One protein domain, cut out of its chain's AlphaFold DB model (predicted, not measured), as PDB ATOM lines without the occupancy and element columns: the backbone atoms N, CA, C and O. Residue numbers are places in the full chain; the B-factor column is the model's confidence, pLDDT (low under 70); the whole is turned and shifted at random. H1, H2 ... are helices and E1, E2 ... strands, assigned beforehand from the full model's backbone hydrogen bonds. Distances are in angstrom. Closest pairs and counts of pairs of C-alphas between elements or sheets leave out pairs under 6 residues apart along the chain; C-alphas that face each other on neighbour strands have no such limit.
ATOM      1  N   PRO A   2     176.882 141.581 219.116       53.78
ATOM      2  CA  PRO A   2     176.246 140.503 218.360       53.78
ATOM      3  C   PRO A   2     174.923 140.120 219.029       53.78
ATOM      4  O   PRO A   2     174.867 139.959 220.250       53.78
ATOM      5  N   ALA A   3     173.855 139.997 218.239       61.19
ATOM      6  CA  ALA A   3     172.557 139.570 218.743       61.19
ATOM      7  C   ALA A   3     172.685 138.170 219.365       61.19
ATOM      8  O   ALA A   3     173.133 137.226 218.707       61.19
ATOM      9  N   ARG A   4     172.326 138.048 220.646       67.44
ATOM     10  CA  ARG A   4     172.287 136.769 221.361       67.44
ATOM     11  C   ARG A   4     170.917 136.138 221.162       67.44
ATOM     12  O   ARG A   4     169.904 136.776 221.427       67.44
ATOM     13  N   LEU A   5     170.898 134.879 220.734       71.44
ATOM     14  CA  LEU A   5     169.678 134.090 220.591       71.44
ATOM     15  C   LEU A   5     169.667 132.984 221.648       71.44
ATOM     16  O   LEU A   5     170.611 132.199 221.727       71.44
ATOM     17  N   VAL A   6     168.612 132.912 222.455       74.31
ATOM     18  CA  VAL A   6     168.418 131.823 223.419       74.31
ATOM     19  C   VAL A   6     167.556 130.759 222.757       74.31
ATOM     20  O   VAL A   6     166.361 130.960 222.609       74.31
ATOM     21  N   VAL A   7     168.131 129.641 222.325       74.56
ATOM     22  CA  VAL A   7     167.376 128.532 221.717       74.56
ATOM     23  C   VAL A   7     167.308 127.341 222.666       74.56
ATOM     24  O   VAL A   7     168.218 127.146 223.474       74.56
ATOM     25  N   PRO A   8     166.259 126.511 222.600       76.19
ATOM     26  CA  PRO A   8     166.229 125.309 223.409       76.19
ATOM     27  C   PRO A   8     167.226 124.263 222.884       76.19
ATOM     28  O   PRO A   8     167.628 124.266 221.719       76.19
ATOM     29  N   SER A   9     167.688 123.375 223.767       75.81
ATOM     30  CA  SER A   9     168.732 122.376 223.490       75.81
ATOM     31  C   SER A   9     168.363 121.411 222.363       75.81
ATOM     32  O   SER A   9     169.222 120.781 221.751       75.81
ATOM     33  N   ASP A  10     167.077 121.284 222.080       78.69
ATOM     34  CA  ASP A  10     166.541 120.487 220.992       78.69
ATOM     35  C   ASP A  10     166.800 121.096 219.599       78.69
ATOM     36  O   ASP A  10     166.921 120.347 218.625       78.69
ATOM     37  N   ALA A  11     167.008 122.414 219.497       86.81
ATOM     38  CA  ALA A  11     167.452 123.078 218.273       86.81
ATOM     39  C   ALA A  11     168.796 122.507 217.791       86.81
ATOM     40  O   ALA A  11     168.974 122.249 216.602       86.81
ATOM     41  N   ARG A  12     169.718 122.191 218.714       90.06
ATOM     42  CA  ARG A  12     170.989 121.509 218.399       90.06
ATOM     43  C   ARG A  12     170.756 120.139 217.765       90.06
ATOM     44  O   ARG A  12     171.477 119.768 216.843       90.06
ATOM     45  N   VAL A  13     169.766 119.379 218.237       92.50
ATOM     46  CA  VAL A  13     169.445 118.053 217.681       92.50
ATOM     47  C   VAL A  13     168.909 118.192 216.258       92.50
ATOM     48  O   VAL A  13     169.356 117.463 215.370       92.50
ATOM     49  N   PHE A  14     168.002 119.146 216.029       95.12
ATOM     50  CA  PHE A  14     167.485 119.466 214.698       95.12
ATOM     51  C   PHE A  14     168.618 119.863 213.742       95.12
ATOM     52  O   PHE A  14     168.796 119.226 212.704       95.12
ATOM     53  N   LEU A  15     169.438 120.848 214.119       95.75
ATOM     54  CA  LEU A  15     170.540 121.354 213.294       95.75
ATOM     55  C   LEU A  15     171.631 120.299 213.074       95.75
ATOM     56  O   LEU A  15     172.150 120.162 211.972       95.75
ATOM     57  N   GLY A  16     171.952 119.500 214.093       96.00
ATOM     58  CA  GLY A  16     172.912 118.402 213.988       96.00
ATOM     59  C   GLY A  16     172.450 117.294 213.042       96.00
ATOM     60  O   GLY A  16     173.261 116.708 212.333       96.00
ATOM     61  N   ARG A  17     171.145 116.995 212.995       97.12
ATOM     62  CA  ARG A  17     170.590 116.055 212.006       97.12
ATOM     63  C   ARG A  17     170.572 116.661 210.609       97.12
ATOM     64  O   ARG A  17     171.000 115.992 209.675       97.12
ATOM     65  N   LEU A  18     170.151 117.918 210.487       97.69
ATOM     66  CA  LEU A  18     170.118 118.642 209.219       97.69
ATOM     67  C   LEU A  18     171.507 118.716 208.568       97.69
ATOM     68  O   LEU A  18     171.656 118.328 207.419       97.69
ATOM     69  N   THR A  19     172.531 119.116 209.323       97.62
ATOM     70  CA  THR A  19     173.918 119.256 208.834       97.62
ATOM     71  C   THR A  19     174.570 117.933 208.436       97.62
ATOM     72  O   THR A  19     175.414 117.913 207.547       97.62
ATOM     73  N   ARG A  20     174.160 116.810 209.044       97.06
ATOM     74  CA  ARG A  20     174.572 115.468 208.595       97.06
ATOM     75  C   ARG A  20     173.931 115.055 207.273       97.06
ATOM     76  O   ARG A  20     174.501 114.233 206.566       97.06
ATOM     77  N   LEU A  21     172.735 115.561 206.972       96.56
ATOM     78  CA  LEU A  21     172.048 115.294 205.706       96.56
ATOM     79  C   LEU A  21     172.541 116.222 204.595       96.56
ATOM     80  O   LEU A  21     172.663 115.784 203.455       96.56
ATOM     81  N   ASP A  22     172.806 117.480 204.935       96.62
ATOM     82  CA  ASP A  22     173.319 118.502 204.035       96.62
ATOM     83  C   ASP A  22     174.198 119.496 204.815       96.62
ATOM     84  O   ASP A  22     173.672 120.311 205.584       96.62
ATOM     85  N   PRO A  23     175.530 119.467 204.630       96.06
ATOM     86  CA  PRO A  23     176.436 120.378 205.325       96.06
ATOM     87  C   PRO A  23     176.242 121.844 204.908       96.06
ATOM     88  O   PRO A  23     176.589 122.743 205.674       96.06
ATOM     89  N   ASN A  24     175.657 122.094 203.732       96.19
ATOM     90  CA  ASN A  24     175.427 123.432 203.191       96.19
ATOM     91  C   ASN A  24     174.017 123.962 203.478       96.19
ATOM     92  O   ASN A  24     173.708 125.089 203.079       96.19
ATOM     93  N   ALA A  25     173.184 123.189 204.184       97.06
ATOM     94  CA  ALA A  25     171.800 123.542 204.451       97.06
ATOM     95  C   ALA A  25     171.668 124.926 205.089       97.06
ATOM     96  O   ALA A  25     172.384 125.292 206.031       97.06
ATOM     97  N   VAL A  26     170.676 125.671 204.615       97.75
ATOM     98  CA  VAL A  26     170.183 126.868 205.289       97.75
ATOM     99  C   VAL A  26     168.973 126.532 206.150       97.75
ATOM    100  O   VAL A  26     168.178 125.647 205.825       97.75
ATOM    101  N   VAL A  27     168.840 127.252 207.257       97.19
ATOM    102  CA  VAL A  27     167.683 127.194 208.147       97.19
ATOM    103  C   VAL A  27     167.078 128.587 208.242       97.19
ATOM    104  O   VAL A  27     167.786 129.560 208.505       97.19
ATOM    105  N   ARG A  28     165.773 128.678 208.005       96.69
ATOM    106  CA  ARG A  28     164.981 129.892 208.174       96.69
ATOM    107  C   ARG A  28     164.315 129.863 209.542       96.69
ATOM    108  O   ARG A  28     163.670 128.879 209.892       96.69
ATOM    109  N   LEU A  29     164.503 130.918 210.319       94.38
ATOM    110  CA  LEU A  29     163.902 131.128 211.623       94.38
ATOM    111  C   LEU A  29     162.764 132.123 211.428       94.38
ATOM    112  O   LEU A  29     163.013 133.274 211.084       94.38
ATOM    113  N   ARG A  30     161.525 131.677 211.627       93.25
ATOM    114  CA  ARG A  30     160.329 132.496 211.423       93.25
ATOM    115  C   ARG A  30     159.613 132.729 212.758       93.25
ATOM    116  O   ARG A  30     159.287 131.747 213.427       93.25
ATOM    117  N   PRO A  31     159.311 133.981 213.148       91.25
ATOM    118  CA  PRO A  31     158.452 134.249 214.299       91.25
ATOM    119  C   PRO A  31     157.067 133.611 214.112       91.25
ATOM    120  O   PRO A  31     156.413 133.832 213.093       91.25
ATOM    121  N   ALA A  32     156.604 132.844 215.101       86.62
ATOM    122  CA  ALA A  32     155.314 132.140 215.074       86.62
ATOM    123  C   ALA A  32     154.299 132.684 216.103       86.62
ATOM    124  O   ALA A  32     153.240 132.092 216.324       86.62
ATOM    125  N   GLY A  33     154.628 133.819 216.733       79.25
ATOM    126  CA  GLY A  33     153.837 134.457 217.789       79.25
ATOM    127  C   GLY A  33     153.968 133.770 219.156       79.25
ATOM    128  O   GLY A  33     154.412 132.626 219.258       79.25
ATOM    129  N   ALA A  34     153.585 134.487 220.220       81.31
ATOM    130  CA  ALA A  34     153.542 133.986 221.602       81.31
ATOM    131  C   ALA A  34     154.862 133.364 222.104       81.31
ATOM    132  O   ALA A  34     154.868 132.298 222.716       81.31
ATOM    133  N   GLY A  35     155.996 134.010 221.822       83.12
ATOM    134  CA  GLY A  35     157.287 133.526 222.312       83.12
ATOM    135  C   GLY A  35     157.864 132.341 221.533       83.12
ATOM    136  O   GLY A  35     158.708 131.623 222.068       83.12
ATOM    137  N   ARG A  36     157.367 132.080 220.313       87.81
ATOM    138  CA  ARG A  36     157.757 130.917 219.506       87.81
ATOM    139  C   ARG A  36     158.406 131.286 218.183       87.81
ATOM    140  O   ARG A  36     158.070 132.290 217.553       87.81
ATOM    141  N   THR A  37     159.283 130.392 217.746       91.38
ATOM    142  CA  THR A  37     159.992 130.458 216.472       91.38
ATOM    143  C   THR A  37     159.866 129.118 215.775       91.38
ATOM    144  O   THR A  37     160.180 128.084 216.361       91.38
ATOM    145  N   GLU A  38     159.460 129.134 214.516       93.50
ATOM    146  CA  GLU A  38     159.508 127.968 213.644       93.50
ATOM    147  C   GLU A  38     160.868 127.919 212.939       93.50
ATOM    148  O   GLU A  38     161.266 128.866 212.256       93.50
ATOM    149  N   LEU A  39     161.583 126.803 213.083       95.56
ATOM    150  CA  LEU A  39     162.726 126.479 212.237       95.56
ATOM    151  C   LEU A  39     162.238 125.782 210.978       95.56
ATOM    152  O   LEU A  39     161.612 124.736 211.083       95.56
ATOM    153  N   TRP A  40     162.614 126.289 209.811       97.62
ATOM    154  CA  TRP A  40     162.311 125.698 208.514       97.62
ATOM    155  C   TRP A  40     163.597 125.341 207.777       97.62
ATOM    156  O   TRP A  40     164.503 126.163 207.650       97.62
ATOM    157  N   ALA A  41     163.678 124.122 207.256       97.88
ATOM    158  CA  ALA A  41     164.801 123.671 206.443       97.88
ATOM    159  C   ALA A  41     164.322 122.769 205.310       97.88
ATOM    160  O   ALA A  41     163.393 121.983 205.482       97.88
ATOM    161  N   ARG A  42     164.979 122.844 204.153       97.06
ATOM    162  CA  ARG A  42     164.745 121.908 203.052       97.06
ATOM    163  C   ARG A  42     165.773 120.784 203.110       97.06
ATOM    164  O   ARG A  42     166.966 121.041 203.190       97.06
ATOM    165  N   LEU A  43     165.300 119.548 203.034       96.75
ATOM    166  CA  LEU A  43     166.136 118.359 202.919       96.75
ATOM    167  C   LEU A  43     166.568 118.142 201.455       96.75
ATOM    168  O   LEU A  43     165.838 118.553 200.544       96.75
ATOM    169  N   PRO A  44     167.683 117.430 201.193       94.25
ATOM    170  CA  PRO A  44     168.210 117.223 199.836       94.25
ATOM    171  C   PRO A  44     167.217 116.633 198.828       94.25
ATOM    172  O   PRO A  44     167.323 116.887 197.634       94.25
ATOM    173  N   TRP A  45     166.229 115.872 199.303       93.31
ATOM    174  CA  TRP A  45     165.191 115.234 198.487       93.31
ATOM    175  C   TRP A  45     163.851 115.997 198.477       93.31
ATOM    176  O   TRP A  45     162.797 115.427 198.211       93.31
ATOM    177  N   GLY A  46     163.869 117.295 198.790       93.25
ATOM    178  CA  GLY A  46     162.737 118.199 198.552       93.25
ATOM    179  C   GLY A  46     161.672 118.271 199.649       93.25
ATOM    180  O   GLY A  46     160.701 119.006 199.485       93.25
ATOM    181  N   VAL A  47     161.853 117.572 200.771       96.94
ATOM    182  CA  VAL A  47     160.984 117.707 201.953       96.94
ATOM    183  C   VAL A  47     161.353 118.959 202.741       96.94
ATOM    184  O   VAL A  47     162.530 119.202 202.999       96.94
ATOM    185  N   LEU A  48     160.356 119.725 203.169       97.56
ATOM    186  CA  LEU A  48     160.508 120.812 204.127       97.56
ATOM    187  C   LEU A  48     160.303 120.279 205.546       97.56
ATOM    188  O   LEU A  48     159.220 119.836 205.909       97.56
ATOM    189  N   ALA A  49     161.356 120.305 206.351       97.88
ATOM    190  CA  ALA A  49     161.313 119.964 207.760       97.88
ATOM    191  C   ALA A  49     161.054 121.229 208.582       97.88
ATOM    192  O   ALA A  49     161.758 122.227 208.414       97.88
ATOM    193  N   THR A  50     160.078 121.166 209.486       97.19
ATOM    194  CA  THR A  50     159.789 122.239 210.436       97.19
ATOM    195  C   THR A  50     159.778 121.765 211.881       97.19
ATOM    196  O   THR A  50     159.389 120.629 212.175       97.19
ATOM    197  N   ARG A  51     160.224 122.638 212.784       94.38
ATOM    198  CA  ARG A  51     160.179 122.440 214.233       94.38
ATOM    199  C   ARG A  51     159.833 123.750 214.933       94.38
ATOM    200  O   ARG A  51     160.502 124.753 214.711       94.38
ATOM    201  N   ASP A  52     158.865 123.689 215.839       91.38
ATOM    202  CA  ASP A  52     158.545 124.779 216.757       91.38
ATOM    203  C   ASP A  52     159.540 124.821 217.924       91.38
ATOM    204  O   ASP A  52     159.827 123.801 218.557       91.38
ATOM    205  N   LEU A  53     160.045 126.011 218.233       88.75
ATOM    206  CA  LEU A  53     160.892 126.287 219.386       88.75
ATOM    207  C   LEU A  53     160.207 127.286 220.317       88.75
ATOM    208  O   LEU A  53     159.641 128.281 219.864       88.75
ATOM    209  N   ALA A  54     160.335 127.064 221.625       86.44
ATOM    210  CA  ALA A  54     159.948 128.019 222.664       86.44
ATOM    211  C   ALA A  54     161.017 129.118 222.810       86.44
ATOM    212  O   ALA A  54     161.737 129.188 223.802       86.44
ATOM    213  N   THR A  55     161.189 129.914 221.758       83.38
ATOM    214  CA  THR A  55     162.063 131.089 221.730       83.38
ATOM    215  C   THR A  55     161.525 132.124 220.755       83.38
ATOM    216  O   THR A  55     160.831 131.772 219.801       83.38
ATOM    217  N   THR A  56     161.895 133.386 220.942       82.94
ATOM    218  CA  THR A  56     161.555 134.479 220.031       82.94
ATOM    219  C   THR A  56     162.778 134.899 219.234       82.94
ATOM    220  O   THR A  56     163.773 135.349 219.803       82.94
ATOM    221  N   VAL A  57     162.671 134.833 217.909       83.25
ATOM    222  CA  VAL A  57     163.491 135.649 217.011       83.25
ATOM    223  C   VAL A  57     162.762 136.963 216.712       83.25
ATOM    224  O   VAL A  57     161.539 136.947 216.557       83.25
ATOM    225  N   PRO A  58     163.473 138.103 216.661       77.69
ATOM    226  CA  PRO A  58     162.848 139.411 216.452       77.69
ATOM    227  C   PRO A  58     162.270 139.573 215.042       77.69
ATOM    228  O   PRO A  58     161.309 140.308 214.844       77.69
ATOM    229  N   GLU A  59     162.845 138.882 214.063       86.50
ATOM    230  CA  GLU A  59     162.456 138.957 212.662       86.50
ATOM    231  C   GLU A  59     162.664 137.608 211.969       86.50
ATOM    232  O   GLU A  59     163.328 136.712 212.495       86.50
ATOM    233  N   ASP A  60     162.089 137.480 210.776       92.25
ATOM    234  CA  ASP A  60     162.327 136.345 209.894       92.25
ATOM    235  C   ASP A  60     163.727 136.438 209.282       92.25
ATOM    236  O   ASP A  60     164.079 137.446 208.666       92.25
ATOM    237  N   LEU A  61     164.541 135.402 209.458       94.38
ATOM    238  CA  LEU A  61     165.912 135.385 208.966       94.38
ATOM    239  C   LEU A  61     166.364 133.974 208.607       94.38
ATOM    240  O   LEU A  61     165.968 132.989 209.223       94.38
ATOM    241  N   THR A  62     167.254 133.877 207.634       96.50
ATOM    242  CA  THR A  62     167.861 132.631 207.178       96.50
ATOM    243  C   THR A  62     169.351 132.656 207.465       96.50
ATOM    244  O   THR A  62     170.030 133.635 207.166       96.50
ATOM    245  N   VAL A  63     169.888 131.568 208.007       96.25
ATOM    246  CA  VAL A  63     171.325 131.405 208.284       96.25
ATOM    247  C   VAL A  63     171.806 130.027 207.845       96.25
ATOM    248  O   VAL A  63     171.013 129.117 207.607       96.25
ATOM    249  N   GLY A  64     173.124 129.843 207.749       96.69
ATOM    250  CA  GLY A  64     173.704 128.513 207.551       96.69
ATOM    251  C   GLY A  64     173.478 127.624 208.775       96.69
ATOM    252  O   GLY A  64     173.818 128.015 209.893       96.69
ATOM    253  N   ALA A  65     172.944 126.417 208.578       96.31
ATOM    254  CA  ALA A  65     172.629 125.494 209.665       96.31
ATOM    255  C   ALA A  65     173.881 125.062 210.446       96.31
ATOM    256  O   ALA A  65     173.849 125.017 211.675       96.31
ATOM    257  N   ALA A  66     174.993 124.803 209.749       95.75
ATOM    258  CA  ALA A  66     176.273 124.457 210.371       95.75
ATOM    259  C   ALA A  66     176.842 125.611 211.209       95.75
ATOM    260  O   ALA A  66     177.274 125.400 212.341       95.75
ATOM    261  N   ALA A  67     176.771 126.839 210.691       94.19
ATOM    262  CA  ALA A  67     177.219 128.025 211.411       94.19
ATOM    263  C   ALA A  67     176.362 128.283 212.662       94.19
ATOM    264  O   ALA A  67     176.900 128.564 213.731       94.19
ATOM    265  N   LEU A  68     175.035 128.121 212.559       92.56
ATOM    266  CA  LEU A  68     174.143 128.251 213.711       92.56
ATOM    267  C   LEU A  68     174.421 127.165 214.754       92.56
ATOM    268  O   LEU A  68     174.496 127.472 215.937       92.56
ATOM    269  N   LEU A  69     174.632 125.917 214.328       92.75
ATOM    270  CA  LEU A  69     174.986 124.813 215.220       92.75
ATOM    271  C   LEU A  69     176.303 125.067 215.971       92.75
ATOM    272  O   LEU A  69     176.376 124.784 217.166       92.75
ATOM    273  N   ALA A  70     177.316 125.601 215.284       91.19
ATOM    274  CA  ALA A  70     178.613 125.938 215.868       91.19
ATOM    275  C   ALA A  70     178.529 127.106 216.866       91.19
ATOM    276  O   ALA A  70     179.259 127.122 217.853       91.19
ATOM    277  N   ALA A  71     177.614 128.054 216.647       89.06
ATOM    278  CA  ALA A  71     177.386 129.171 217.562       89.06
ATOM    279  C   ALA A  71     176.706 128.754 218.878       89.06
ATOM    280  O   ALA A  71     176.766 129.498 219.864       89.06
ATOM    281  N   LEU A  72     176.061 127.580 218.912       87.88
ATOM    282  CA  LEU A  72     175.476 127.022 220.125       87.88
ATOM    283  C   LEU A  72     176.578 126.376 220.990       87.88
ATOM    284  O   LEU A  72     177.383 125.600 220.471       87.88
ATOM    285  N   PRO A  73     176.589 126.576 222.318       79.69
ATOM    286  CA  PRO A  73     177.526 125.924 223.228       79.69
ATOM    287  C   PRO A  73     177.240 124.428 223.288       79.69
ATOM    288  O   PRO A  73     176.070 124.024 223.351       79.69
ATOM    289  N   GLY A  74     178.310 123.628 223.196       68.94
ATOM    290  CA  GLY A  74     178.288 122.165 223.114       68.94
ATOM    291  C   GLY A  74     177.339 121.503 224.115       68.94
ATOM    292  O   GLY A  74     176.994 122.120 225.126       68.94
ATOM    293  N   PRO A  75     176.904 120.245 223.878       64.06
ATOM    294  CA  PRO A  75     176.332 119.481 224.981       64.06
ATOM    295  C   PRO A  75     177.338 119.578 226.127       64.06
ATOM    296  O   PRO A  75     178.526 119.360 225.888       64.06
ATOM    297  N   VAL A 122     158.045 120.523 224.138       52.81
ATOM    298  CA  VAL A 122     158.569 119.677 225.215       52.81
ATOM    299  C   VAL A 122     159.536 120.538 226.026       52.81
ATOM    300  O   VAL A 122     160.369 121.214 225.423       52.81
ATOM    301  N   ALA A 123     159.430 120.531 227.360       49.91
ATOM    302  CA  ALA A 123     160.294 121.316 228.244       49.91
ATOM    303  C   ALA A 123     161.774 121.048 227.919       49.91
ATOM    304  O   ALA A 123     162.318 119.983 228.214       49.91
ATOM    305  N   ALA A 124     162.405 122.007 227.249       60.88
ATOM    306  CA  ALA A 124     163.761 121.894 226.749       60.88
ATOM    307  C   ALA A 124     164.658 122.864 227.508       60.88
ATOM    308  O   ALA A 124     164.297 124.012 227.769       60.88
ATOM    309  N   ARG A 125     165.858 122.399 227.854       69.31
ATOM    310  CA  ARG A 125     166.864 123.229 228.510       69.31
ATOM    311  C   ARG A 125     167.254 124.380 227.581       69.31
ATOM    312  O   ARG A 125     167.566 124.148 226.416       69.31
ATOM    313  N   MET A 126     167.259 125.606 228.092       71.06
ATOM    314  CA  MET A 126     167.599 126.799 227.312       71.06
ATOM    315  C   MET A 126     169.111 126.948 227.135       71.06
ATOM    316  O   MET A 126     169.889 126.609 228.028       71.06
ATOM    317  N   VAL A 127     169.530 127.434 225.967       68.31
ATOM    318  CA  VAL A 127     170.933 127.564 225.577       68.31
ATOM    319  C   VAL A 127     171.154 128.874 224.814       68.31
ATOM    320  O   VAL A 127     170.413 129.187 223.889       68.31
ATOM    321  N   THR A 128     172.189 129.642 225.159       73.19
ATOM    322  CA  THR A 128     172.500 130.921 224.495       73.19
ATOM    323  C   THR A 128     173.518 130.735 223.372       73.19
ATOM    324  O   THR A 128     174.607 130.229 223.615       73.19
ATOM    325  N   ALA A 129     173.191 131.172 222.155       72.38
ATOM    326  CA  ALA A 129     174.147 131.282 221.057       72.38
ATOM    327  C   ALA A 129     175.121 132.448 221.303       72.38
ATOM    328  O   ALA A 129     174.699 133.547 221.673       72.38
ATOM    329  N   THR A 130     176.413 132.227 221.049       67.94
ATOM    330  CA  THR A 130     177.483 133.225 221.280       67.94
ATOM    331  C   THR A 130     177.397 134.423 220.313       67.94
ATOM    332  O   THR A 130     177.942 135.490 220.584       67.94
ATOM    333  N   GLY A 131     176.645 134.276 219.218       72.31
ATOM    334  CA  GLY A 131     176.262 135.318 218.266       72.31
ATOM    335  C   GLY A 131     175.510 134.706 217.080       72.31
ATOM    336  O   GLY A 131     175.726 133.538 216.753       72.31
ATOM    337  N   LEU A 132     174.603 135.458 216.452       80.00
ATOM    338  CA  LEU A 132     173.890 134.983 215.264       80.00
ATOM    339  C   LEU A 132     174.831 134.943 214.038       80.00
ATOM    340  O   LEU A 132     175.544 135.923 213.805       80.00
ATOM    341  N   PRO A 133     174.844 133.858 213.240       89.56
ATOM    342  CA  PRO A 133     175.621 133.804 212.002       89.56
ATOM    343  C   PRO A 133     175.178 134.844 210.955       89.56
ATOM    344  O   PRO A 133     174.060 135.360 211.043       89.56
ATOM    345  N   PRO A 134     175.998 135.104 209.917       91.00
ATOM    346  CA  PRO A 134     175.614 135.966 208.800       91.00
ATOM    347  C   PRO A 134     174.310 135.517 208.126       91.00
ATOM    348  O   PRO A 134     174.095 134.320 207.903       91.00
ATOM    349  N   ARG A 135     173.458 136.489 207.769       94.38
ATOM    350  CA  ARG A 135     172.197 136.237 207.056       94.38
ATOM    351  C   ARG A 135     172.465 135.717 205.643       94.38
ATOM    352  O   ARG A 135     173.322 136.228 204.925       94.38
ATOM    353  N   ARG A 136     171.682 134.720 205.241       96.25
ATOM    354  CA  ARG A 136     171.694 134.042 203.935       96.25
ATOM    355  C   ARG A 136     170.290 134.036 203.315       96.25
ATOM    356  O   ARG A 136     169.906 133.082 202.649       96.25
ATOM    357  N   ASP A 137     169.510 135.097 203.530       95.50
ATOM    358  CA  ASP A 137     168.091 135.185 203.129       95.50
ATOM    359  C   ASP A 137     167.856 134.902 201.639       95.50
ATOM    360  O   ASP A 137     166.895 134.233 201.274       95.50
ATOM    361  N   ARG A 138     168.790 135.323 200.775       95.56
ATOM    362  CA  ARG A 138     168.740 135.089 199.318       95.56
ATOM    363  C   ARG A 138     168.825 133.612 198.913       95.56
ATOM    364  O   ARG A 138     168.522 133.266 197.770       95.56
ATOM    365  N   GLU A 139     169.274 132.749 199.815       95.50
ATOM    366  CA  GLU A 139     169.383 131.312 199.569       95.50
ATOM    367  C   GLU A 139     168.080 130.572 199.862       95.50
ATOM    368  O   GLU A 139     167.856 129.475 199.344       95.50
ATOM    369  N   TRP A 140     167.179 131.182 200.634       95.75
ATOM    370  CA  TRP A 140     165.847 130.642 200.822       95.75
ATOM    371  C   TRP A 140     164.984 130.922 199.589       95.75
ATOM    372  O   TRP A 140     164.667 132.066 199.275       95.75
ATOM    373  N   ARG A 141     164.572 129.866 198.883       92.12
ATOM    374  CA  ARG A 141     163.769 129.974 197.646       92.12
ATOM    375  C   ARG A 141     162.454 129.205 197.690       92.12
ATOM    376  O   ARG A 141     161.781 129.073 196.673       92.12
ATOM    377  N   TRP A 142     162.106 128.653 198.847       89.06
ATOM    378  CA  TRP A 142     161.046 127.656 198.944       89.06
ATOM    379  C   TRP A 142     159.794 128.234 199.600       89.06
ATOM    380  O   TRP A 142     159.903 128.875 200.651       89.06
ATOM    381  N   PRO A 143     158.604 128.021 199.011       92.56
ATOM    382  CA  PRO A 143     157.363 128.415 199.658       92.56
ATOM    383  C   PRO A 143     157.173 127.610 200.948       92.56
ATOM    384  O   PRO A 143     157.710 126.512 201.090       92.56
ATOM    385  N   LEU A 144     156.404 128.163 201.879       93.50
ATOM    386  CA  LEU A 144     155.976 127.463 203.086       93.50
ATOM    387  C   LEU A 144     154.506 127.051 202.935       93.50
ATOM    388  O   LEU A 144     153.770 127.738 202.219       93.50
ATOM    389  N   PRO A 145     154.061 125.972 203.605       92.25
ATOM    390  CA  PRO A 145     152.641 125.713 203.782       92.25
ATOM    391  C   PRO A 145     151.942 126.970 204.336       92.25
ATOM    392  O   PRO A 145     152.479 127.609 205.248       92.25
TER     393      PRO A 145
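AT A GLANCE: This is residues 2 to 75 and 122 to 145 of the 274 residues of an uncharacterized protein of Micromonosporaceae bacterium (UniProt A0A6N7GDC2). A strongly twisted sheet of four strands has helices H1 and H2 on one face, in two layers, while a small two-strand sheet, E1 and E6, sits by the first residues of H1. Residues 129 to 145, with no named element, run along the outside. The 98 printed residues follow the order E1 H1 E2 E3 E4 E5 H2 E6; the class is mixed, and the large sheet, E4 E3 E2 E5, is antiparallel. The whole is compact, radius of gyration of the C-alphas 12.3 A, and rounded, 31 by 28 by 28 A.

IN THESE COORDINATES: E1 is residues 6 to 8, its C-alpha 6 at (168.418, 131.823, 223.419). H1, residues 9 to 21, is 19.4 A long. E2 is residues 26 to 33, 21.9 A; E3 is 36 to 42, 20.0 A; E4 is 48 to 53, 16.2 A. E5 is 61 to 64 and H2 is 65 to 71. E6, residues 126 to 128, ends at C-alpha 128 (172.500, 130.921, 224.495).

HOW THE PARTS SIT: E2, E3 and E4 form a meander of two hairpins, each strand the antiparallel neighbour of the one before; with E5 back beside E2 they make a Greek key. N 38 and O 30 are 2.8 A apart, N 39 and O 51 2.8 A, and N 29 and O 61 2.8 A, within hydrogen-bond range. H1 is on this sheet at a height of 9.0 A, over E3 and E2 and along the strands, at 2 degrees to E3 on the local plane. H1 and H2 touch at a steep tilt of 44 degrees, opposite ways, closest at the C-alphas of Leu 15 and Ala 65, 5.9 A. E1 and E6 are antiparallel, with N 7 and O 127 2.8 A apart. E1 is apart from E2. H2 has every O i to N i+4 pair within hydrogen-bond range, H1 8 of 9.

THE WHOLE: The C-alphas of Pro 2 and Trp 45 are farthest apart, 34.0 A. Residues 76 to 121 are not printed; C-alphas 75 and 122 are 17.8 A apart. Of the links printed whole, none is long. pLDDT is under 70 at residues 2 to 4, 74 to 75, 122 to 125, 127 and 130.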